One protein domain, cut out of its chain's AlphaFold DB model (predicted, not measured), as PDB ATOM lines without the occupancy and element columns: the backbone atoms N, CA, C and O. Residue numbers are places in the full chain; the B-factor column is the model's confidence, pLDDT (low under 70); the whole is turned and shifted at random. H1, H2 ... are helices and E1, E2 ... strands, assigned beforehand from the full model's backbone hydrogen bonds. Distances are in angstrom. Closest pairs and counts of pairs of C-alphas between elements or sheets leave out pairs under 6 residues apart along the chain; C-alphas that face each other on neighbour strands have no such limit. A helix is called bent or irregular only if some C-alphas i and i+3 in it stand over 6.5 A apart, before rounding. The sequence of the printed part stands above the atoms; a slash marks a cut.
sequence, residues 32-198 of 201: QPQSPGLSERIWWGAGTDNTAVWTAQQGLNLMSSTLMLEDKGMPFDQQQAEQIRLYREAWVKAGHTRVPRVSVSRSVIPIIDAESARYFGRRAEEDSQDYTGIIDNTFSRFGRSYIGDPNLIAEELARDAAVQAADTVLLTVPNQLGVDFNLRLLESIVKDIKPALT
ATOM      1  N   GLN A  32      63.409 -28.668 -28.587       93.75
ATOM      2  CA  GLN A  32      63.250 -27.714 -27.483       93.75
ATOM      3  C   GLN A  32      62.786 -26.341 -28.006       93.75
ATOM      4  O   GLN A  32      63.181 -25.968 -29.113       93.75
ATOM      5  N   PRO A  33      62.008 -25.572 -27.217       95.06
ATOM      6  CA  PRO A  33      61.472 -25.929 -25.898       95.06
ATOM      7  C   PRO A  33      60.314 -26.937 -25.980       95.06
ATOM      8  O   PRO A  33      59.561 -26.962 -26.951       95.06
ATOM      9  N   GLN A  34      60.159 -27.758 -24.940       95.19
ATOM     10  CA  GLN A  34      58.987 -28.625 -24.781       95.19
ATOM     11  C   GLN A  34      57.787 -27.830 -24.252       95.19
ATOM     12  O   GLN A  34      57.942 -26.911 -23.448       95.19
ATOM     13  N   SER A  35      56.580 -28.201 -24.685       96.06
ATOM     14  CA  SER A  35      55.328 -27.597 -24.218       96.06
ATOM     15  C   SER A  35      54.486 -28.662 -23.509       96.06
ATOM     16  O   SER A  35      53.919 -29.527 -24.184       96.06
ATOM     17  N   PRO A  36      54.395 -28.630 -22.164       94.06
ATOM     18  CA  PRO A  36      53.598 -29.592 -21.410       94.06
ATOM     19  C   PRO A  36      52.163 -29.705 -21.947       94.06
ATOM     20  O   PRO A  36      51.524 -28.703 -22.279       94.06
ATOM     21  N   GLY A  37      51.675 -30.940 -22.095       93.06
ATOM     22  CA  GLY A  37      50.332 -31.232 -22.611       93.06
ATOM     23  C   GLY A  37      50.115 -30.916 -24.100       93.06
ATOM     24  O   GLY A  37      48.975 -30.885 -24.554       93.06
ATOM     25  N   LEU A  38      51.161 -30.638 -24.894       95.88
ATOM     26  CA  LEU A  38      50.996 -30.375 -26.332       95.88
ATOM     27  C   LEU A  38      50.387 -31.566 -27.081       95.88
ATOM     28  O   LEU A  38      49.508 -31.354 -27.910       95.88
ATOM     29  N   SER A  39      50.773 -32.800 -26.745       94.12
ATOM     30  CA  SER A  39      50.227 -34.020 -27.360       94.12
ATOM     31  C   SER A  39      48.706 -34.145 -27.225       94.12
ATOM     32  O   SER A  39      48.054 -34.698 -28.102       94.12
ATOM     33  N   GLU A  40      48.119 -33.588 -26.165       95.12
ATOM     34  CA  GLU A  40      46.670 -33.616 -25.916       95.12
ATOM     35  C   GLU A  40      45.911 -32.508 -26.666       95.12
ATOM     36  O   GLU A  40      44.682 -32.535 -26.772       95.12
ATOM     37  N   ARG A  41      46.640 -31.525 -27.206       95.62
ATOM     38  CA  ARG A  41      46.100 -30.367 -27.933       95.62
ATOM     39  C   ARG A  41      46.230 -30.501 -29.449       95.62
ATOM     40  O   ARG A  41      45.906 -29.553 -30.158       95.62
ATOM     41  N   ILE A  42      46.675 -31.652 -29.946       96.94
ATOM     42  CA  ILE A  42      46.780 -31.923 -31.381       96.94
ATOM     43  C   ILE A  42      45.409 -32.299 -31.948       96.94
ATOM     44  O   ILE A  42      44.664 -33.081 -31.353       96.94
ATOM     45  N   TRP A  43      45.094 -31.727 -33.108       97.25
ATOM     46  CA  TRP A  43      43.851 -31.939 -33.843       97.25
ATOM     47  C   TRP A  43      44.132 -32.630 -35.171       97.25
ATOM     48  O   TRP A  43      45.166 -32.386 -35.795       97.25
ATOM     49  N   TRP A  44      43.192 -33.452 -35.625       97.00
ATOM     50  CA  TRP A  44      43.236 -34.068 -36.945       97.00
ATOM     51  C   TRP A  44      41.975 -33.738 -37.745       97.00
ATOM     52  O   TRP A  44      40.860 -33.901 -37.251       97.00
ATOM     53  N   GLY A  45      42.162 -33.302 -38.993       95.44
ATOM     54  CA  GLY A  45      41.077 -33.078 -39.949       95.44
ATOM     55  C   GLY A  45      40.572 -34.395 -40.543       95.44
ATOM     56  O   GLY A  45      41.339 -35.109 -41.193       95.44
ATOM     57  N   ALA A  46      39.295 -34.717 -40.341       94.75
ATOM     58  CA  ALA A  46      38.679 -35.954 -40.822       94.75
ATOM     59  C   ALA A  46      37.597 -35.673 -41.875       94.75
ATOM     60  O   ALA A  46      36.589 -35.034 -41.581       94.75
ATOM     61  N   GLY A  47      37.802 -36.174 -43.098       92.06
ATOM     62  CA  GLY A  47      36.845 -36.058 -44.210       92.06
ATOM     63  C   GLY A  47      35.957 -37.289 -44.418       92.06
ATOM     64  O   GLY A  47      35.057 -37.247 -45.242       92.06
ATOM     65  N   THR A  48      36.209 -38.388 -43.705       93.69
ATOM     66  CA  THR A  48      35.423 -39.638 -43.775       93.69
ATOM     67  C   THR A  48      35.186 -40.213 -42.389       93.69
ATOM     68  O   THR A  48      35.957 -39.922 -41.464       93.69
ATOM     69  N   ASP A  49      34.193 -41.082 -42.230       96.25
ATOM     70  CA  ASP A  49      33.970 -41.802 -40.968       96.25
ATOM     71  C   ASP A  49      35.206 -42.598 -40.540       96.25
ATOM     72  O   ASP A  49      35.666 -42.513 -39.400       96.25
ATOM     73  N   ASN A  50      35.814 -43.315 -41.490       96.31
ATOM     74  CA  ASN A  50      37.014 -44.115 -41.248       96.31
ATOM     75  C   ASN A  50      38.178 -43.260 -40.727       96.31
ATOM     76  O   ASN A  50      38.936 -43.687 -39.853       96.31
ATOM     77  N   THR A  51      38.339 -42.035 -41.246       96.31
ATOM     78  CA  THR A  51      39.366 -41.114 -40.740       96.31
ATOM     79  C   THR A  51      39.056 -40.611 -39.333       96.31
ATOM     80  O   THR A  51      39.993 -40.452 -38.551       96.31
ATOM     81  N   ALA A  52      37.784 -40.425 -38.976       97.88
ATOM     82  CA  ALA A  52      37.378 -40.020 -37.635       97.88
ATOM     83  C   ALA A  52      37.593 -41.151 -36.617       97.88
ATOM     84  O   ALA A  52      38.237 -40.936 -35.592       97.88
ATOM     85  N   VAL A  53      37.184 -42.381 -36.935       98.50
ATOM     86  CA  VAL A  53      37.443 -43.563 -36.092       98.50
ATOM     87  C   VAL A  53      38.943 -43.755 -35.856       98.50
ATOM     88  O   VAL A  53      39.378 -43.932 -34.719       98.50
ATOM     89  N   TRP A  54      39.758 -43.656 -36.909       97.69
ATOM     90  CA  TRP A  54      41.214 -43.722 -36.775       97.69
ATOM     91  C   TRP A  54      41.767 -42.586 -35.900       97.69
ATOM     92  O   TRP A  54      42.610 -42.833 -35.043       97.69
ATOM     93  N   THR A  55      41.262 -41.359 -36.058       98.06
ATOM     94  CA  THR A  55      41.654 -40.204 -35.227       98.06
ATOM     95  C   THR A  55      41.417 -40.479 -33.743       98.06
ATOM     96  O   THR A  55      42.285 -40.193 -32.916       98.06
ATOM     97  N   ALA A  56      40.274 -41.088 -33.410       98.38
ATOM     98  CA  ALA A  56      39.962 -41.491 -32.046       98.38
ATOM     99  C   ALA A  56      40.950 -42.537 -31.524       98.38
ATOM    100  O   ALA A  56      41.471 -42.394 -30.423       98.38
ATOM    101  N   GLN A  57      41.276 -43.552 -32.329       97.62
ATOM    102  CA  GLN A  57      42.258 -44.578 -31.959       97.62
ATOM    103  C   GLN A  57      43.636 -43.976 -31.659       97.62
ATOM    104  O   GLN A  57      44.296 -44.420 -30.726       97.62
ATOM    105  N   GLN A  58      44.044 -42.933 -32.390       96.94
ATOM    106  CA  GLN A  58      45.314 -42.233 -32.159       96.94
ATOM    107  C   GLN A  58      45.302 -41.287 -30.944       96.94
ATOM    108  O   GLN A  58      46.333 -40.704 -30.621       96.94
ATOM    109  N   GLY A  59      44.161 -41.092 -30.274       96.88
ATOM    110  CA  GLY A  59      44.082 -40.211 -29.109       96.88
ATOM    111  C   GLY A  59      44.193 -38.722 -29.458       96.88
ATOM    112  O   GLY A  59      44.644 -37.931 -28.627       96.88
ATOM    113  N   LEU A  60      43.798 -38.322 -30.672       97.94
ATOM    114  CA  LEU A  60      43.830 -36.935 -31.155       97.94
ATOM    115  C   LEU A  60      42.447 -36.275 -31.075       97.94
ATOM    116  O   LEU A  60      41.429 -36.958 -31.186       97.94
ATOM    117  N   ASN A  61      42.397 -34.946 -30.934       98.44
ATOM    118  CA  ASN A  61      41.139 -34.196 -31.052       98.44
ATOM    119  C   ASN A  61      40.633 -34.222 -32.505       98.44
ATOM    120  O   ASN A  61      41.429 -34.270 -33.449       98.44
ATOM    121  N   LEU A  62      39.316 -34.172 -32.693       98.50
ATOM    122  CA  LEU A  62      38.681 -34.260 -34.007       98.50
ATOM    123  C   LEU A  62      38.336 -32.876 -34.549       98.50
ATOM    124  O   LEU A  62      37.549 -32.157 -33.945       98.50
ATOM    125  N   MET A  63      38.823 -32.549 -35.741       97.31
ATOM    126  CA  MET A  63      38.251 -31.485 -36.560       97.31
ATOM    127  C   MET A  63      37.465 -32.131 -37.700       97.31
ATOM    128  O   MET A  63      38.055 -32.685 -38.630       97.31
ATOM    129  N   SER A  64      36.136 -32.089 -37.620       95.25
ATOM    130  CA  SER A  64      35.291 -32.545 -38.721       95.25
ATOM    131  C   SER A  64      35.465 -31.582 -39.892       95.25
ATOM    132  O   SER A  64      35.362 -30.362 -39.735       95.25
ATOM    133  N   SER A  65      35.821 -32.128 -41.049       87.19
ATOM    134  CA  SER A  65      36.139 -31.340 -42.236       87.19
ATOM    135  C   SER A  65      34.919 -30.545 -42.714       87.19
ATOM    136  O   SER A  65      33.795 -31.033 -42.653       87.19
ATOM    137  N   THR A  66      35.135 -29.344 -43.264       81.81
ATOM    138  CA  THR A  66      34.104 -28.564 -43.994       81.81
ATOM    139  C   THR A  66      33.621 -29.256 -45.266       81.81
ATOM    140  O   THR A  66      32.695 -28.785 -45.921       81.81
ATOM    141  N   LEU A  67      34.284 -30.352 -45.620       83.88
ATOM    142  CA  LEU A  67      33.994 -31.199 -46.752       83.88
ATOM    143  C   LEU A  67      34.049 -32.664 -46.327       83.88
ATOM    144  O   LEU A  67      35.066 -33.118 -45.794       83.88
ATOM    145  N   MET A  68      32.984 -33.400 -46.611       86.62
ATOM    146  CA  MET A  68      32.919 -34.841 -46.387       86.62
ATOM    147  C   MET A  68      33.132 -35.555 -47.722       86.62
ATOM    148  O   MET A  68      32.435 -35.265 -48.686       86.62
ATOM    149  N   LEU A  69      34.097 -36.473 -47.773       82.75
ATOM    150  CA  LEU A  69      34.502 -37.259 -48.954       82.75
ATOM    151  C   LEU A  69      33.608 -38.493 -49.187       82.75
ATOM    152  O   LEU A  69      33.950 -39.403 -49.939       82.75
ATOM    153  N   GLU A  70      32.488 -38.551 -48.481       82.44
ATOM    154  CA  GLU A  70      31.454 -39.570 -48.588       82.44
ATOM    155  C   GLU A  70      30.143 -38.804 -48.789       82.44
ATOM    156  O   GLU A  70      29.900 -37.840 -48.065       82.44
ATOM    157  N   ASP A  71      29.290 -39.196 -49.737       80.38
ATOM    158  CA  ASP A  71      27.915 -38.685 -49.812       80.38
ATOM    159  C   ASP A  71      26.961 -39.787 -49.360       80.38
ATOM    160  O   ASP A  71      26.806 -40.811 -50.024       80.38
ATOM    161  N   LYS A  72      26.349 -39.584 -48.192       83.88
ATOM    162  CA  LYS A  72      25.379 -40.520 -47.609       83.88
ATOM    163  C   LYS A  72      23.935 -40.183 -47.990       83.88
ATOM    164  O   LYS A  72      23.016 -40.810 -47.474       83.88
ATOM    165  N   GLY A  73      23.723 -39.179 -48.849       84.69
ATOM    166  CA  GLY A  73      22.386 -38.720 -49.231       84.69
ATOM    167  C   GLY A  73      21.616 -38.038 -48.094       84.69
ATOM    168  O   GLY A  73      20.398 -37.912 -48.175       84.69
ATOM    169  N   MET A  74      22.312 -37.606 -47.040       89.75
ATOM    170  CA  MET A  74      21.739 -36.911 -45.887       89.75
ATOM    171  C   MET A  74      22.261 -35.467 -45.798       89.75
ATOM    172  O   MET A  74      23.302 -35.169 -46.396       89.75
ATOM    173  N   PRO A  75      21.567 -34.569 -45.073       90.88
ATOM    174  CA  PRO A  75      22.054 -33.215 -44.815       90.88
ATOM    175  C   PRO A  75      23.466 -33.206 -44.214       90.88
ATOM    176  O   PRO A  75      23.830 -34.106 -43.447       90.88
ATOM    177  N   PHE A  76      24.273 -32.207 -44.575       91.31
ATOM    178  CA  PHE A  76      25.690 -32.159 -44.210       91.31
ATOM    179  C   PHE A  76      25.916 -32.129 -42.691       91.31
ATOM    180  O   PHE A  76      26.808 -32.809 -42.178       91.31
ATOM    181  N   ASP A  77      25.086 -31.390 -41.956       94.19
ATOM    182  CA  ASP A  77      25.136 -31.309 -40.496       94.19
ATOM    183  C   ASP A  77      24.862 -32.663 -39.827       94.19
ATOM    184  O   ASP A  77      25.586 -33.064 -38.916       94.19
ATOM    185  N   GLN A  78      23.877 -33.417 -40.319       95.44
ATOM    186  CA  GLN A  78      23.569 -34.755 -39.815       95.44
ATOM    187  C   GLN A  78      24.695 -35.745 -40.133       95.44
ATOM    188  O   GLN A  78      25.041 -36.585 -39.301       95.44
ATOM    189  N   GLN A  79      25.306 -35.631 -41.315       94.81
ATOM    190  CA  GLN A  79      26.452 -36.455 -41.685       94.81
ATOM    191  C   GLN A  79      27.659 -36.200 -40.772       94.81
ATOM    192  O   GLN A  79      28.305 -37.148 -40.316       94.81
ATOM    193  N   GLN A  80      27.959 -34.934 -40.477       96.12
ATOM    194  CA  GLN A  80      29.008 -34.575 -39.524       96.12
ATOM    195  C   GLN A  80      28.661 -35.036 -38.100       96.12
ATOM    196  O   GLN A  80      29.529 -35.565 -37.410       96.12
ATOM    197  N   ALA A  81      27.406 -34.900 -37.661       96.94
ATOM    198  CA  ALA A  81      26.967 -35.370 -36.346       96.94
ATOM    199  C   ALA A  81      27.179 -36.886 -36.178       96.94
ATOM    200  O   ALA A  81      27.680 -37.334 -35.144       96.94
ATOM    201  N   GLU A  82      26.888 -37.670 -37.218       97.06
ATOM    202  CA  GLU A  82      27.151 -39.111 -37.235       97.06
ATOM    203  C   GLU A  82      28.655 -39.427 -37.163       97.06
ATOM    204  O   GLU A  82      29.078 -40.267 -36.365       97.06
ATOM    205  N   GLN A  83      29.498 -38.704 -37.912       97.81
ATOM    206  CA  GLN A  83      30.958 -38.843 -37.821       97.81
ATOM    207  C   GLN A  83      31.466 -38.569 -36.390       97.81
ATOM    208  O   GLN A  83      32.335 -39.284 -35.879       97.81
ATOM    209  N   ILE A  84      30.916 -37.547 -35.725       98.38
ATOM    210  CA  ILE A  84      31.255 -37.190 -34.341       98.38
ATOM    211  C   ILE A  84      30.845 -38.307 -33.373       98.38
ATOM    212  O   ILE A  84      31.617 -38.643 -32.468       98.38
ATOM    213  N   ARG A  85      29.666 -38.914 -33.565       98.44
ATOM    214  CA  ARG A  85      29.206 -40.062 -32.770       98.44
ATOM    215  C   ARG A  85      30.177 -41.238 -32.895       98.44
ATOM    216  O   ARG A  85      30.669 -41.728 -31.878       98.44
ATOM    217  N   LEU A  86      30.523 -41.626 -34.124       98.50
ATOM    218  CA  LEU A  86      31.467 -42.716 -34.402       98.50
ATOM    219  C   LEU A  86      32.854 -42.458 -33.794       98.50
ATOM    220  O   LEU A  86      33.466 -43.362 -33.226       98.50
ATOM    221  N   TYR A  87      33.340 -41.216 -33.867       98.75
ATOM    222  CA  TYR A  87      34.582 -40.806 -33.211       98.75
ATOM    223  C   TYR A  87      34.523 -40.996 -31.691       98.75
ATOM    224  O   TYR A  87      35.433 -41.592 -31.115       98.75
ATOM    225  N   ARG A  88      33.456 -40.526 -31.031       98.50
ATOM    226  CA  ARG A  88      33.304 -40.644 -29.570       98.50
ATOM    227  C   ARG A  88      33.184 -42.101 -29.118       98.50
ATOM    228  O   ARG A  88      33.778 -42.475 -28.112       98.50
ATOM    229  N   GLU A  89      32.494 -42.946 -29.877       98.56
ATOM    230  CA  GLU A  89      32.417 -44.387 -29.596       98.56
ATOM    231  C   GLU A  89      33.778 -45.072 -29.738       98.56
ATOM    232  O   GLU A  89      34.202 -45.829 -28.859       98.56
ATOM    233  N   ALA A  90      34.502 -44.769 -30.818       98.69
ATOM    234  CA  ALA A  90      35.846 -45.284 -31.038       98.69
ATOM    235  C   ALA A  90      36.836 -44.801 -29.966       98.69
ATOM    236  O   ALA A  90      37.728 -45.557 -29.583       98.69
ATOM    237  N   TRP A  91      36.655 -43.581 -29.450       98.62
ATOM    238  CA  TRP A  91      37.462 -43.016 -28.368       98.62
ATOM    239  C   TRP A  91      37.339 -43.837 -27.085       98.62
ATOM    240  O   TRP A  91      38.347 -44.258 -26.518       98.62
ATOM    241  N   VAL A  92      36.100 -44.119 -26.670       98.19
ATOM    242  CA  VAL A  92      35.810 -44.955 -25.496       98.19
ATOM    243  C   VAL A  92      36.348 -46.369 -25.706       98.19
ATOM    244  O   VAL A  92      37.019 -46.911 -24.831       98.19
ATOM    245  N   LYS A  93      36.123 -46.956 -26.888       98.44
ATOM    246  CA  LYS A  93      36.610 -48.303 -27.226       98.44
ATOM    247  C   LYS A  93      38.139 -48.412 -27.207       98.44
ATOM    248  O   LYS A  93      38.659 -49.471 -26.868       98.44
ATOM    249  N   ALA A  94      38.851 -47.347 -27.569       98.19
ATOM    250  CA  ALA A  94      40.311 -47.296 -27.521       98.19
ATOM    251  C   ALA A  94      40.871 -47.171 -26.089       98.19
ATOM    252  O   ALA A  94      42.075 -47.318 -25.902       98.19
ATOM    253  N   GLY A  95      40.020 -46.935 -25.083       98.06
ATOM    254  CA  GLY A  95      40.422 -46.876 -23.676       98.06
ATOM    255  C   GLY A  95      41.087 -45.560 -23.264       98.06
ATOM    256  O   GLY A  95      41.766 -45.514 -22.239       98.06
ATOM    257  N   HIS A  96      40.911 -44.488 -24.041       96.94
ATOM    258  CA  HIS A  96      41.453 -43.173 -23.694       96.94
ATOM    259  C   HIS A  96      40.762 -42.603 -22.452       96.94
ATOM    260  O   HIS A  96      39.537 -42.588 -22.355       96.94
ATOM    261  N   THR A  97      41.550 -42.090 -21.507       93.69
ATOM    262  CA  THR A  97      41.059 -41.638 -20.193       93.69
ATOM    263  C   THR A  97      40.649 -40.166 -20.154       93.69
ATOM    264  O   THR A  97      39.883 -39.764 -19.280       93.69
ATOM    265  N   ARG A  98      41.149 -39.347 -21.087       94.88
ATOM    266  CA  ARG A  98      40.799 -37.922 -21.186       94.88
ATOM    267  C   ARG A  98      39.542 -37.710 -22.024       94.88
ATOM    268  O   ARG A  98      39.224 -38.515 -22.899       94.88
ATOM    269  N   VAL A  99      38.885 -36.571 -21.818       95.69
ATOM    270  CA  VAL A  99      37.792 -36.121 -22.686       95.69
ATOM    271  C   VAL A  99      38.393 -35.558 -23.985       95.69
ATOM    272  O   VAL A  99      39.276 -34.692 -23.922       95.69
ATOM    273  N   PRO A 100      37.982 -36.051 -25.165       97.06
ATOM    274  CA  PRO A 100      38.418 -35.486 -26.430       97.06
ATOM    275  C   PRO A 100      37.716 -34.159 -26.706       97.06
ATOM    276  O   PRO A 100      36.634 -33.904 -26.184       97.06
ATOM    277  N   ARG A 101      38.299 -33.341 -27.585       97.94
ATOM    278  CA  ARG A 101      37.612 -32.176 -28.152       97.94
ATOM    279  C   ARG A 101      37.242 -32.423 -29.607       97.94
ATOM    280  O   ARG A 101      38.003 -33.042 -30.350       97.94
ATOM    281  N   VAL A 102      36.091 -31.895 -29.995       98.31
ATOM    282  CA  VAL A 102      35.531 -31.970 -31.339       98.31
ATOM    283  C   VAL A 102      35.223 -30.566 -31.841       98.31
ATOM    284  O   VAL A 102      34.623 -29.765 -31.123       98.31
ATOM    285  N   SER A 103      35.602 -30.266 -33.080       97.50
ATOM    286  CA  SER A 103      35.291 -29.001 -33.731       97.50
ATOM    287  C   SER A 103      34.634 -29.212 -35.082       97.50
ATOM    288  O   SER A 103      35.026 -30.101 -35.839       97.50
ATOM    289  N   VAL A 104      33.696 -28.327 -35.399       96.19
ATOM    290  CA  VAL A 104      33.090 -28.185 -36.725       96.19
ATOM    291  C   VAL A 104      33.309 -26.760 -37.204       96.19
ATOM    292  O   VAL A 104      33.400 -25.841 -36.392       96.19
ATOM    293  N   SER A 105      33.391 -26.570 -38.513       93.25
ATOM    294  CA  SER A 105      33.555 -25.245 -39.111       93.25
ATOM    295  C   SER A 105      32.271 -24.815 -39.812       93.25
ATOM    296  O   SER A 105      31.623 -25.628 -40.477       93.25
ATOM    297  N   ARG A 106      31.906 -23.540 -39.674       91.62
ATOM    298  CA  ARG A 106      30.752 -22.923 -40.339       91.62
ATOM    299  C   ARG A 106      31.161 -21.587 -40.954       91.62
ATOM    300  O   ARG A 106      31.856 -20.791 -40.320       91.62
ATOM    301  N   SER A 107      30.721 -21.351 -42.185       90.44
ATOM    302  CA  SER A 107      30.790 -20.031 -42.812       90.44
ATOM    303  C   SER A 107      29.607 -19.220 -42.299       90.44
ATOM    304  O   SER A 107      28.468 -19.546 -42.622       90.44
ATOM    305  N   VAL A 108      29.865 -18.238 -41.435       91.94
ATOM    306  CA  VAL A 108      28.835 -17.444 -40.749       91.94
ATOM    307  C   VAL A 108      29.093 -15.969 -41.023       91.94
ATOM    308  O   VAL A 108      30.095 -15.418 -40.573       91.94
ATOM    309  N   ILE A 109      28.197 -15.342 -41.782       92.94
ATOM    310  CA  ILE A 109      28.337 -13.968 -42.266       92.94
ATOM    311  C   ILE A 109      27.037 -13.207 -41.962       92.94
ATOM    312  O   ILE A 109      26.158 -13.110 -42.823       92.94
ATOM    313  N   PRO A 110      26.877 -12.669 -40.739       94.75
ATOM    314  CA  PRO A 110      25.733 -11.826 -40.422       94.75
ATOM    315  C   PRO A 110      25.731 -10.542 -41.260       94.75
ATOM    316  O   PRO A 110      26.753  -9.868 -41.408       94.75
ATOM    317  N   ILE A 111      24.562 -10.191 -41.790       94.94
ATOM    318  CA  ILE A 111      24.299  -8.902 -42.427       94.94
ATOM    319  C   ILE A 111      23.884  -7.930 -41.321       94.94
ATOM    320  O   ILE A 111      22.783  -8.018 -40.788       94.94
ATOM    321  N   ILE A 112      24.791  -7.022 -40.966       95.38
ATOM    322  CA  ILE A 112      24.655  -6.119 -39.807       95.38
ATOM    323  C   ILE A 112      24.462  -4.653 -40.200       95.38
ATOM    324  O   ILE A 112      24.075  -3.831 -39.374       95.38
ATOM    325  N   ASP A 113      24.746  -4.307 -41.454       94.62
ATOM    326  CA  ASP A 113      24.664  -2.949 -41.986       94.62
ATOM    327  C   ASP A 113      24.583  -2.935 -43.524       94.62
ATOM    328  O   ASP A 113      24.618  -3.968 -44.197       94.62
ATOM    329  N   ALA A 114      24.497  -1.735 -44.105       95.38
ATOM    330  CA  ALA A 114      24.462  -1.555 -45.555       95.38
ATOM    331  C   ALA A 114      25.742  -2.043 -46.263       95.38
ATOM    332  O   ALA A 114      25.691  -2.447 -47.425       95.38
ATOM    333  N   GLU A 115      26.896  -2.011 -45.591       94.75
ATOM    334  CA  GLU A 115      28.168  -2.438 -46.174       94.75
ATOM    335  C   GLU A 115      28.245  -3.966 -46.306       94.75
ATOM    336  O   GLU A 115      28.530  -4.477 -47.391       94.75
ATOM    337  N   SER A 116      27.934  -4.699 -45.237       93.50
ATOM    338  CA  SER A 116      27.823  -6.162 -45.240       93.50
ATOM    339  C   SER A 116      26.721  -6.642 -46.189       93.50
ATOM    340  O   SER A 116      26.953  -7.580 -46.953       93.50
ATOM    341  N   ALA A 117      25.579  -5.945 -46.252       93.62
ATOM    342  CA  ALA A 117      24.526  -6.218 -47.232       93.62
ATOM    343  C   ALA A 117      25.022  -6.048 -48.678       93.62
ATOM    344  O   ALA A 117      24.748  -6.887 -49.535       93.62
ATOM    345  N   ARG A 118      25.805  -5.000 -48.960       93.06
ATOM    346  CA  ARG A 118      26.388  -4.778 -50.291       93.06
ATOM    347  C   ARG A 118      27.358  -5.894 -50.689       93.06
ATOM    348  O   ARG A 118      27.370  -6.285 -51.856       93.06
ATOM    349  N   TYR A 119      28.169  -6.389 -49.754       89.88
ATOM    350  CA  TYR A 119      29.144  -7.445 -50.038       89.88
ATOM    351  C   TYR A 119      28.517  -8.837 -50.151       89.88
ATOM    352  O   TYR A 119      28.904  -9.604 -51.033       89.88
ATOM    353  N   PHE A 120      27.559  -9.164 -49.283       89.75
ATOM    354  CA  PHE A 120      27.099 -10.542 -49.089       89.75
ATOM    355  C   PHE A 120      25.606 -10.760 -49.338       89.75
ATOM    356  O   PHE A 120      25.189 -11.904 -49.469       89.75
ATOM    357  N   GLY A 121      24.801  -9.704 -49.488       85.56
ATOM    358  CA  GLY A 121      23.344  -9.817 -49.625       85.56
ATOM    359  C   GLY A 121      22.892 -10.691 -50.797       85.56
ATOM    360  O   GLY A 121      21.960 -11.466 -50.646       85.56
ATOM    361  N   ARG A 122      23.597 -10.643 -51.938       82.81
ATOM    362  CA  ARG A 122      23.306 -11.524 -53.090       82.81
ATOM    363  C   ARG A 122      23.747 -12.974 -52.876       82.81
ATOM    364  O   ARG A 122      23.125 -13.885 -53.400       82.81
ATOM    365  N   ARG A 123      24.795 -13.185 -52.074       80.19
ATOM    366  CA  ARG A 123      25.330 -14.521 -51.772       80.19
ATOM    367  C   ARG A 123      24.455 -15.286 -50.788       80.19
ATOM    368  O   ARG A 123      24.579 -16.499 -50.699       80.19
ATOM    369  N   ALA A 124      23.575 -14.589 -50.068       77.81
ATOM    370  CA  ALA A 124      22.655 -15.218 -49.134       77.81
ATOM    371  C   ALA A 124      21.748 -16.245 -49.816       77.81
ATOM    372  O   ALA A 124      21.494 -17.278 -49.224       77.81
ATOM    373  N   GLU A 125      21.316 -16.015 -51.056       73.00
ATOM    374  CA  GLU A 125      20.529 -17.005 -51.801       73.00
ATOM    375  C   GLU A 125      21.430 -18.067 -52.450       73.00
ATOM    376  O   GLU A 125      21.167 -19.261 -52.311       73.00
ATOM    377  N   GLU A 126      22.523 -17.637 -53.093       77.06
ATOM    378  CA  GLU A 126      23.443 -18.496 -53.859       77.06
ATOM    379  C   GLU A 126      24.156 -19.548 -52.990       77.06
ATOM    380  O   GLU A 126      24.249 -20.710 -53.378       77.06
ATOM    381  N   ASP A 127      24.609 -19.158 -51.794       79.56
ATOM    382  CA  ASP A 127      25.440 -19.991 -50.917       79.56
ATOM    383  C   ASP A 127      24.618 -20.658 -49.780       79.56
ATOM    384  O   ASP A 127      25.195 -21.229 -48.850       79.56
ATOM    385  N   SER A 128      23.275 -20.595 -49.836       74.69
ATOM    386  CA  SER A 128      22.360 -21.073 -48.773       74.69
ATOM    387  C   SER A 128      22.140 -22.584 -48.714       74.69
ATOM    388  O   SER A 128      21.530 -23.067 -47.757       74.69
ATOM    389  N   GLN A 129      22.581 -23.333 -49.724       75.50
ATOM    390  CA  GLN A 129      22.314 -24.766 -49.847       75.50
ATOM    391  C   GLN A 129      23.601 -25.581 -49.745       75.50
ATOM    392  O   GLN A 129      24.657 -25.172 -50.229       75.50
ATOM    393  N   ASP A 130      23.495 -26.762 -49.135       76.56
ATOM    394  CA  ASP A 130      24.546 -27.771 -49.243       76.56
ATOM    395  C   ASP A 130      24.709 -28.150 -50.714       76.56
ATOM    396  O   ASP A 130      23.726 -28.320 -51.440       76.56
ATOM    397  N   TYR A 131      25.949 -28.345 -51.148       72.81
ATOM    398  CA  TYR A 131      26.220 -28.730 -52.524       72.81
ATOM    399  C   TYR A 131      27.203 -29.891 -52.600       72.81
ATOM    400  O   TYR A 131      28.042 -30.110 -51.719       72.81
ATOM    401  N   THR A 132      27.075 -30.659 -53.677       69.06
ATOM    402  CA  THR A 132      27.975 -31.759 -54.006       69.06
ATOM    403  C   THR A 132      28.922 -31.336 -55.122       69.06
ATOM    404  O   THR A 132      28.553 -30.625 -56.055       69.06
ATOM    405  N   GLY A 133      30.175 -31.760 -55.018       67.25
ATOM    406  CA  GLY A 133      31.209 -31.525 -56.018       67.25
ATOM    407  C   GLY A 133      32.168 -32.705 -56.098       67.25
ATOM    408  O   GLY A 133      32.160 -33.585 -55.240       67.25
ATOM    409  N   ILE A 134      33.003 -32.736 -57.134       61.41
ATOM    410  CA  ILE A 134      34.074 -33.729 -57.261       61.41
ATOM    411  C   ILE A 134      35.395 -33.027 -56.948       61.41
ATOM    412  O   ILE A 134      35.789 -32.113 -57.670       61.41
ATOM    413  N   ILE A 135      36.078 -33.459 -55.887       60.53
ATOM    414  CA  ILE A 135      37.464 -33.070 -55.591       60.53
ATOM    415  C   ILE A 135      38.336 -34.312 -55.721       60.53
ATOM    416  O   ILE A 135      38.016 -35.337 -55.128       60.53
ATOM    417  N   ASP A 136      39.431 -34.231 -56.482       55.00
ATOM    418  CA  ASP A 136      40.401 -35.325 -56.643       55.00
ATOM    419  C   ASP A 136      39.732 -36.682 -56.961       55.00
ATOM    420  O   ASP A 136      40.021 -37.707 -56.345       55.00
ATOM    421  N   ASN A 137      38.783 -36.682 -57.909       63.47
ATOM    422  CA  ASN A 137      37.947 -37.831 -58.302       63.47
ATOM    423  C   ASN A 137      37.070 -38.436 -57.186       63.47
ATOM    424  O   ASN A 137      36.563 -39.546 -57.335       63.47
ATOM    425  N   THR A 138      36.853 -37.709 -56.089       59.81
ATOM    426  CA  THR A 138      36.022 -38.136 -54.960       59.81
ATOM    427  C   THR A 138      34.784 -37.253 -54.842       59.81
ATOM    428  O   THR A 138      34.883 -36.023 -54.777       59.81
ATOM    429  N   PHE A 139      33.604 -37.879 -54.799       67.38
ATOM    430  CA  PHE A 139      32.355 -37.179 -54.500       67.38
ATOM    431  C   PHE A 139      32.427 -36.581 -53.101       67.38
ATOM    432  O   PHE A 139      32.727 -37.270 -52.129       67.38
ATOM    433  N   SER A 140      32.175 -35.284 -53.027       70.88
ATOM    434  CA  SER A 140      32.364 -34.490 -51.830       70.88
ATOM    435  C   SER A 140      31.130 -33.645 -51.562       70.88
ATOM    436  O   SER A 140      30.621 -32.997 -52.476       70.88
ATOM    437  N   ARG A 141      30.667 -33.623 -50.312       78.12
ATOM    438  CA  ARG A 141      29.589 -32.738 -49.861       78.12
ATOM    439  C   ARG A 141      30.174 -31.584 -49.055       78.12
ATOM    440  O   ARG A 141      30.996 -31.810 -48.166       78.12
ATOM    441  N   PHE A 142      29.746 -30.368 -49.371       76.88
ATOM    442  CA  PHE A 142      30.127 -29.139 -48.685       76.88
ATOM    443  C   PHE A 142      28.938 -28.600 -47.895       76.88
ATOM    444  O   PHE A 142      27.803 -28.661 -48.369       76.88
ATOM    445  N   GLY A 143      29.214 -28.049 -46.713       78.25
ATOM    446  CA  GLY A 143      28.203 -27.333 -45.942       78.25
ATOM    447  C   GLY A 143      27.879 -25.969 -46.550       78.25
ATOM    448  O   GLY A 143      28.770 -25.283 -47.059       78.25
ATOM    449  N   ARG A 144      26.613 -25.565 -46.445       85.50
ATOM    450  CA  ARG A 144      26.150 -24.214 -46.789       85.50
ATOM    451  C   ARG A 144      26.844 -23.092 -46.002       85.50
ATOM    452  O   ARG A 144      27.403 -23.309 -44.921       85.50
ATOM    453  N   SER A 145      26.735 -21.866 -46.511       87.81
ATOM    454  CA  SER A 145      27.034 -20.650 -45.748       87.81
ATOM    455  C   SER A 145      25.779 -20.104 -45.066       87.81
ATOM    456  O   SER A 145      24.693 -20.097 -45.636       87.81
ATOM    457  N   TYR A 146      25.949 -19.610 -43.844       91.31
ATOM    458  CA  TYR A 146      24.917 -18.959 -43.046       91.31
ATOM    459  C   TYR A 146      25.076 -17.448 -43.211       91.31
ATOM    460  O   TYR A 146      25.944 -16.840 -42.580       91.31
ATOM    461  N   ILE A 147      24.291 -16.855 -44.110       92.88
ATOM    462  CA  ILE A 147      24.398 -15.443 -44.492       92.88
ATOM    463  C   ILE A 147      23.020 -14.797 -44.378       92.88
ATOM    464  O   ILE A 147      22.074 -15.264 -45.005       92.88
ATOM    465  N   GLY A 148      22.896 -13.718 -43.607       94.12
ATOM    466  CA  GLY A 148      21.601 -13.071 -43.393       94.12
ATOM    467  C   GLY A 148      21.462 -12.398 -42.035       94.12
ATOM    468  O   GLY A 148      22.454 -12.013 -41.419       94.12
ATOM    469  N   ASP A 149      20.213 -12.244 -41.590       95.62
ATOM    470  CA  ASP A 149      19.892 -11.666 -40.283       95.62
ATOM    471  C   ASP A 149      20.533 -12.487 -39.144       95.62
ATOM    472  O   ASP A 149      20.402 -13.718 -39.140       95.62
ATOM    473  N   PRO A 150      21.208 -11.845 -38.169       96.31
ATOM    474  CA  PRO A 150      21.870 -12.551 -37.074       96.31
ATOM    475  C   PRO A 150      20.947 -13.481 -36.276       96.31
ATOM    476  O   PRO A 150      21.379 -14.570 -35.902       96.31
ATOM    477  N   ASN A 151      19.683 -13.107 -36.043       95.62
ATOM    478  CA  ASN A 151      18.756 -13.933 -35.265       95.62
ATOM    479  C   ASN A 151      18.353 -15.189 -36.040       95.62
ATOM    480  O   ASN A 151      18.322 -16.279 -35.473       95.62
ATOM    481  N   LEU A 152      18.110 -15.058 -37.347       95.25
ATOM    482  CA  LEU A 152      17.809 -16.209 -38.200       95.25
ATOM    483  C   LEU A 152      18.996 -17.174 -38.257       95.25
ATOM    484  O   LEU A 152      18.817 -18.371 -38.044       95.25
ATOM    485  N   ILE A 153      20.214 -16.656 -38.446       95.44
ATOM    486  CA  ILE A 153      21.434 -17.471 -38.394       95.44
ATOM    487  C   ILE A 153      21.541 -18.206 -37.051       95.44
ATOM    488  O   ILE A 153      21.888 -19.388 -37.016       95.44
ATOM    489  N   ALA A 154      21.250 -17.521 -35.942       95.88
ATOM    490  CA  ALA A 154      21.291 -18.104 -34.608       95.88
ATOM    491  C   ALA A 154      20.319 -19.287 -34.473       95.88
ATOM    492  O   ALA A 154      20.711 -20.349 -33.988       95.88
ATOM    493  N   GLU A 155      19.082 -19.135 -34.949       95.38
ATOM    494  CA  GLU A 155      18.090 -20.210 -34.955       95.38
ATOM    495  C   GLU A 155      18.507 -21.397 -35.829       95.38
ATOM    496  O   GLU A 155      18.312 -22.552 -35.450       95.38
ATOM    497  N   GLU A 156      19.069 -21.130 -37.005       94.69
ATOM    498  CA  GLU A 156      19.520 -22.174 -37.915       94.69
ATOM    499  C   GLU A 156      20.693 -22.968 -37.333       94.69
ATOM    500  O   GLU A 156      20.666 -24.198 -37.337       94.69
ATOM    501  N   LEU A 157      21.698 -22.281 -36.782       94.69
ATOM    502  CA  LEU A 157      22.837 -22.923 -36.124       94.69
ATOM    503  C   LEU A 157      22.424 -23.655 -34.842       94.69
ATOM    504  O   LEU A 157      23.016 -24.680 -34.513       94.69
ATOM    505  N   ALA A 158      21.398 -23.179 -34.131       94.81
ATOM    506  CA  ALA A 158      20.853 -23.888 -32.977       94.81
ATOM    507  C   ALA A 158      20.217 -25.235 -33.372       94.81
ATOM    508  O   ALA A 158      20.243 -26.173 -32.577       94.81
ATOM    509  N   ARG A 159      19.690 -25.358 -34.598       94.56
ATOM    510  CA  ARG A 159      19.119 -26.606 -35.137       94.56
ATOM    511  C   ARG A 159      20.146 -27.508 -35.833       94.56
ATOM    512  O   ARG A 159      19.827 -28.664 -36.094       94.56
ATOM    513  N   ASP A 160      21.348 -27.010 -36.127       95.50
ATOM    514  CA  ASP A 160      22.413 -27.763 -36.800       95.50
ATOM    515  C   ASP A 160      22.944 -28.885 -35.890       95.50
ATOM    516  O   ASP A 160      23.543 -28.644 -34.833       95.50
ATOM    517  N   ALA A 161      22.727 -30.137 -36.302       96.12
ATOM    518  CA  ALA A 161      23.019 -31.304 -35.471       96.12
ATOM    519  C   ALA A 161      24.513 -31.432 -35.128       96.12
ATOM    520  O   ALA A 161      24.883 -31.884 -34.039       96.12
ATOM    521  N   ALA A 162      25.388 -31.017 -36.041       95.69
ATOM    522  CA  ALA A 162      26.829 -31.071 -35.852       95.69
ATOM    523  C   ALA A 162      27.336 -29.948 -34.941       95.69
ATOM    524  O   ALA A 162      28.236 -30.190 -34.135       95.69
ATOM    525  N   VAL A 163      26.736 -28.756 -35.008       95.75
ATOM    526  CA  VAL A 163      26.993 -27.666 -34.052       95.75
ATOM    527  C   VAL A 163      26.623 -28.095 -32.633       95.75
ATOM    528  O   VAL A 163      27.432 -27.917 -31.726       95.75
ATOM    529  N   GLN A 164      25.463 -28.733 -32.447       95.88
ATOM    530  CA  GLN A 164      25.037 -29.246 -31.138       95.88
ATOM    531  C   GLN A 164      25.947 -30.367 -30.610       95.88
ATOM    532  O   GLN A 164      26.199 -30.469 -29.404       95.88
ATOM    533  N   ALA A 165      26.468 -31.211 -31.504       95.94
ATOM    534  CA  ALA A 165      27.348 -32.315 -31.138       95.94
ATOM    535  C   ALA A 165      28.789 -31.874 -30.807       95.94
ATOM    536  O   ALA A 165      29.465 -32.558 -30.026       95.94
ATOM    537  N   ALA A 166      29.271 -30.774 -31.389       96.38
ATOM    538  CA  ALA A 166      30.651 -30.307 -31.269       96.38
ATOM    539  C   ALA A 166      30.937 -29.536 -29.965       96.38
ATOM    540  O   ALA A 166      30.059 -28.955 -29.334       96.38
ATOM    541  N   ASP A 167      32.213 -29.494 -29.575       95.62
ATOM    542  CA  ASP A 167      32.695 -28.714 -28.425       95.62
ATOM    543  C   ASP A 167      33.162 -27.312 -28.838       95.62
ATOM    544  O   ASP A 167      33.433 -26.445 -28.006       95.62
ATOM    545  N   THR A 168      33.379 -27.092 -30.135       95.25
ATOM    546  CA  THR A 168      33.898 -25.840 -30.682       95.25
ATOM    547  C   THR A 168      33.355 -25.630 -32.090       95.25
ATOM    548  O   THR A 168      33.558 -26.463 -32.970       95.25
ATOM    549  N   VAL A 169      32.712 -24.486 -32.321       94.06
ATOM    550  CA  VAL A 169      32.365 -24.025 -33.668       94.06
ATOM    551  C   VAL A 169      33.453 -23.063 -34.129       94.06
ATOM    552  O   VAL A 169      33.682 -22.026 -33.506       94.06
ATOM    553  N   LEU A 170      34.160 -23.430 -35.193       93.12
ATOM    554  CA  LEU A 170      35.140 -22.586 -35.862       93.12
ATOM    555  C   LEU A 170      34.438 -21.757 -36.936       93.12
ATOM    556  O   LEU A 170      33.617 -22.265 -37.698       93.12
ATOM    557  N   LEU A 171      34.781 -20.478 -36.997       89.69
ATOM    558  CA  LEU A 171      34.142 -19.515 -37.883       89.69
ATOM    559  C   LEU A 171      35.167 -18.996 -38.879       89.69
ATOM    560  O   LEU A 171      36.270 -18.600 -38.497       89.69
ATOM    561  N   THR A 172      34.803 -18.990 -40.154       81.75
ATOM    562  CA  THR A 172      35.612 -18.355 -41.195       81.75
ATOM    563  C   THR A 172      35.200 -16.900 -41.343       81.75
ATOM    564  O   THR A 172      34.022 -16.611 -41.534       81.75
ATOM    565  N   VAL A 173      36.171 -15.992 -41.289       80.88
ATOM    566  CA  VAL A 173      35.947 -14.549 -41.433       80.88
ATOM    567  C   VAL A 173      36.500 -14.050 -42.778       80.88
ATOM    568  O   VAL A 173      37.520 -14.578 -43.239       80.88
ATOM    569  N   PRO A 174      35.875 -13.052 -43.435       83.69
ATOM    570  CA  PRO A 174      36.354 -12.490 -44.698       83.69
ATOM    571  C   PRO A 174      37.587 -11.599 -44.475       83.69
ATOM    572  O   PRO A 174      37.523 -10.368 -44.500       83.69
ATOM    573  N   ASN A 175      38.745 -12.229 -44.264       79.06
ATOM    574  CA  ASN A 175      40.007 -11.569 -43.910       79.06
ATOM    575  C   ASN A 175      40.454 -10.470 -44.895       79.06
ATOM    576  O   ASN A 175      41.126  -9.522 -44.493       79.06
ATOM    577  N   GLN A 176      40.048 -10.556 -46.162       87.12
ATOM    578  CA  GLN A 176      40.339  -9.559 -47.197       87.12
ATOM    579  C   GLN A 176      39.666  -8.197 -46.950       87.12
ATOM    580  O   GLN A 176      40.120  -7.198 -47.497       87.12
ATOM    581  N   LEU A 177      38.619  -8.137 -46.118       90.81
ATOM    582  CA  LEU A 177      37.886  -6.903 -45.801       90.81
ATOM    583  C   LEU A 177      38.500  -6.099 -44.639       90.81
ATOM    584  O   LEU A 177      37.954  -5.077 -44.236       90.81
ATOM    585  N   GLY A 178      39.652  -6.527 -44.113       93.00
ATOM    586  CA  GLY A 178      40.403  -5.777 -43.106       93.00
ATOM    587  C   GLY A 178      39.871  -5.921 -41.677       93.00
ATOM    588  O   GLY A 178      38.831  -6.525 -41.421       93.00
ATOM    589  N   VAL A 179      40.636  -5.401 -40.715       95.50
ATOM    590  CA  VAL A 179      40.409  -5.636 -39.278       95.50
ATOM    591  C   VAL A 179      39.076  -5.055 -38.803       95.50
ATOM    592  O   VAL A 179      38.309  -5.777 -38.175       95.50
ATOM    593  N   ASP A 180      38.771  -3.802 -39.144       95.19
ATOM    594  CA  ASP A 180      37.583  -3.101 -38.631       95.19
ATOM    595  C   ASP A 180      36.272  -3.770 -39.059       95.19
ATOM    596  O   ASP A 180      35.337  -3.895 -38.267       95.19
ATOM    597  N   PHE A 181      36.207  -4.247 -40.306       94.31
ATOM    598  CA  PHE A 181      35.054  -4.997 -40.800       94.31
ATOM    599  C   PHE A 181      34.892  -6.318 -40.039       94.31
ATOM    600  O   PHE A 181      33.818  -6.624 -39.520       94.31
ATOM    601  N   ASN A 182      35.976  -7.094 -39.937       92.81
ATOM    602  CA  ASN A 182      35.944  -8.399 -39.283       92.81
ATOM    603  C   ASN A 182      35.661  -8.288 -37.777       92.81
ATOM    604  O   ASN A 182      34.994  -9.162 -37.228       92.81
ATOM    605  N   LEU A 183      36.101  -7.213 -37.115       95.19
ATOM    606  CA  LEU A 183      35.781  -6.955 -35.712       95.19
ATOM    607  C   LEU A 183      34.275  -6.745 -35.512       95.19
ATOM    608  O   LEU A 183      33.692  -7.408 -34.660       95.19
ATOM    609  N   ARG A 184      33.626  -5.904 -36.329       95.38
ATOM    610  CA  ARG A 184      32.167  -5.691 -36.258       95.38
ATOM    611  C   ARG A 184      31.379  -6.970 -36.533       95.38
ATOM    612  O   ARG A 184      30.413  -7.258 -35.830       95.38
ATOM    613  N   LEU A 185      31.823  -7.761 -37.511       94.19
ATOM    614  CA  LEU A 185      31.226  -9.061 -37.815       94.19
ATOM    615  C   LEU A 185      31.327 -10.018 -36.614       94.19
ATOM    616  O   LEU A 185      30.329 -10.604 -36.201       94.19
ATOM    617  N   LEU A 186      32.520 -10.143 -36.021       95.25
ATOM    618  CA  LEU A 186      32.754 -10.979 -34.838       95.25
ATOM    619  C   LEU A 186      31.973 -10.488 -33.616       95.25
ATOM    620  O   LEU A 186      31.474 -11.310 -32.850       95.25
ATOM    621  N   GLU A 187      31.835  -9.173 -33.434       96.19
ATOM    622  CA  GLU A 187      31.003  -8.605 -32.375       96.19
ATOM    623  C   GLU A 187      29.542  -9.038 -32.503       96.19
ATOM    624  O   GLU A 187      28.971  -9.471 -31.503       96.19
ATOM    625  N   SER A 188      28.959  -8.977 -33.706       95.94
ATOM    626  CA  SER A 188      27.589  -9.456 -33.930       95.94
ATOM    627  C   SER A 188      27.470 -10.956 -33.674       95.94
ATOM    628  O   SER A 188      26.570 -11.398 -32.969       95.94
ATOM    629  N   ILE A 189      28.439 -11.760 -34.120       95.25
ATOM    630  CA  ILE A 189      28.430 -13.198 -33.825       95.25
ATOM    631  C   ILE A 189      28.429 -13.460 -32.313       95.25
ATOM    632  O   ILE A 189      27.690 -14.317 -31.826       95.25
ATOM    633  N   VAL A 190      29.252 -12.743 -31.549       95.44
ATOM    634  CA  VAL A 190      29.343 -12.937 -30.096       95.44
ATOM    635  C   VAL A 190      28.089 -12.444 -29.371       95.44
ATOM    636  O   VAL A 190      27.666 -13.107 -28.423       95.44
ATOM    637  N   LYS A 191      27.522 -11.302 -29.776       96.25
ATOM    638  CA  LYS A 191      26.373 -10.671 -29.105       96.25
ATOM    639  C   LYS A 191      25.039 -11.301 -29.507       96.25
ATOM    640  O   LYS A 191      24.221 -11.557 -28.629       96.25
ATOM    641  N   ASP A 192      24.863 -11.596 -30.790       96.12
ATOM    642  CA  ASP A 192      23.556 -11.901 -31.380       96.12
ATOM    643  C   ASP A 192      23.389 -13.396 -31.705       96.12
ATOM    644  O   ASP A 192      22.290 -13.930 -31.600       96.12
ATOM    645  N   ILE A 193      24.473 -14.110 -32.046       95.56
ATOM    646  CA  ILE A 193      24.402 -15.517 -32.500       95.56
ATOM    647  C   ILE A 193      24.796 -16.506 -31.399       95.56
ATOM    648  O   ILE A 193      24.068 -17.454 -31.099       95.56
ATOM    649  N   LYS A 194      25.957 -16.303 -30.769       95.00
ATOM    650  CA  LYS A 194      26.521 -17.217 -29.763       95.00
ATOM    651  C   LYS A 194      25.556 -17.570 -28.614       95.00
ATOM    652  O   LYS A 194      25.596 -18.730 -28.190       95.00
ATOM    653  N   PRO A 195      24.710 -16.660 -28.085       94.56
ATOM    654  CA  PRO A 195      23.780 -17.010 -27.010       94.56
ATOM    655  C   PRO A 195      22.859 -18.189 -27.357       94.56
ATOM    656  O   PRO A 195      22.677 -19.072 -26.522       94.56
ATOM    657  N   ALA A 196      22.383 -18.284 -28.603       91.94
ATOM    658  CA  ALA A 196      21.528 -19.388 -29.051       91.94
ATOM    659  C   ALA A 196      22.246 -20.751 -29.075       91.94
ATOM    660  O   ALA A 196      21.600 -21.792 -29.018       91.94
ATOM    661  N   LEU A 197      23.584 -20.760 -29.119       88.56
ATOM    662  CA  LEU A 197      24.399 -21.982 -29.187       88.56
ATOM    663  C   LEU A 197      24.838 -22.498 -27.812       88.56
ATOM    664  O   LEU A 197      25.379 -23.595 -27.700       88.56
ATOM    665  N   THR A 198      24.682 -21.689 -26.762       72.69
ATOM    666  CA  THR A 198      25.176 -22.011 -25.410       72.69
ATOM    667  C   THR A 198      24.101 -22.567 -24.485       72.69
ATOM    668  O   THR A 198      24.431 -23.118 -23.434       72.69
TER     669      THR A 198
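This is residues 32 to 198 of the 201 residues of the protein "Alkanal monooxygenase alpha chain" of Rothia aeria (UniProt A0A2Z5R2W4). A strongly twisted sheet of five strands is drawn out along its long, bent strand E3, with E1 and E2 toward one end, E6 toward the other and E7 along the opposite side; H2, H3, H7 and H6 cover one face, and the short H5 is on the other. The kinked H8 packs on H6 and grazes the sheet, the hairpin of E4 and E5 makes a small second sheet, antiparallel, and residues 32 to 38 stick out. The printed part has 167 residues, with eight named helices and seven named strands in the order H1 E1 H2 E2 H3 E3 H4 H5 E4 E5 E6 H6 H7 E7 H8. The class is mixed, helices and strands; the neighbour pairs of the large branched sheet are parallel. The whole is compact, with a radius of gyration of the C-alphas of 17.3 A and spans of 52 by 42 by 30 A.

H1, residues 38 to 41, is not on the large sheet. E1, residues 43 to 46, and E2, residues 61 to 64, are parallel, with N 44 and O 61 2.9 A apart, within hydrogen-bond range. H2, residues 49 to 57, runs along them at a height over the sheet of 8.8 A. H3, residues 76 to 93, lies over E2 on the same face and with its residues 83 to 91 touches H2, the C-alphas of Ala 56 and Trp 91 being closest at 4.7 A; their shallow tilt is 31 degrees, the same way. E3, residues 102 to 110, is parallel to E2, N 103 to O 62 being 2.8 A. E1, H2, E2 and E2, H3, E3 are strand-helix-strand units, two parallel neighbour strands with a helix between, each with a right-handed crossover. E3 bends by 52 degrees at residue 107. H4, residues 114 to 120, only grazes the sheet, while H5, residues 123 to 126, is on the opposite face from H2 and H3. E4, residues 131 to 135, and E5, residues 138 to 142, form an antiparallel hairpin, with N 133 and O 140 at 2.9 A; residues 67 to 68 pair with 141 to 142 of E5. E6, residues 145 to 148, lies on the same side of E3 as E2, with N 109 and O 146 at 2.8 A. H6, residues 150 to 159, and H7, residues 161 to 165, lie over E3 on the same face as H2. H7 touches residues 77 to 84 of H3, closest at the C-alphas of Ala 162 and Ala 81, 4.3 A. E7, residues 168 to 172, is on the other side of E3, with N 170 and O 104 at 2.8 A. H8, residues 175 to 198, touches H6 with its residues 188 to 197, at a steep tilt of 55 degrees, the C-alphas of Ala 154 and Ile 193 being closest at 4.6 A. In H2, H3, H4, H6 and H7 every O i to N i+4 pair is within hydrogen-bond range, in H8 13 of 20; H1 and H5 are too short for such a pair.

H1 begins at C-alpha 38, (50.996, -30.375, -26.332). H3 is 25.9 A long and E3, the longest strand, 24.2 A, from C-alpha 102 at (35.531, -31.970, -31.339). H6 measures 14.5 A and E7 13.0 A. H8 measures 25.9 A and ends at C-alpha 198, (25.176, -22.011, -25.410); it is irregular, C-alphas 176 and 179 being 8.8 A apart, with a kink of 71 degrees near residue 182.

The C-alphas farthest apart, those of Gly 95 and Ala 114, are 52.8 A from each other. The printed part has no cut. The link from E2 to H3, 11 residues, is long. The mean pLDDT of the printed part is 90.9, and residues 132 to 139 are under 70.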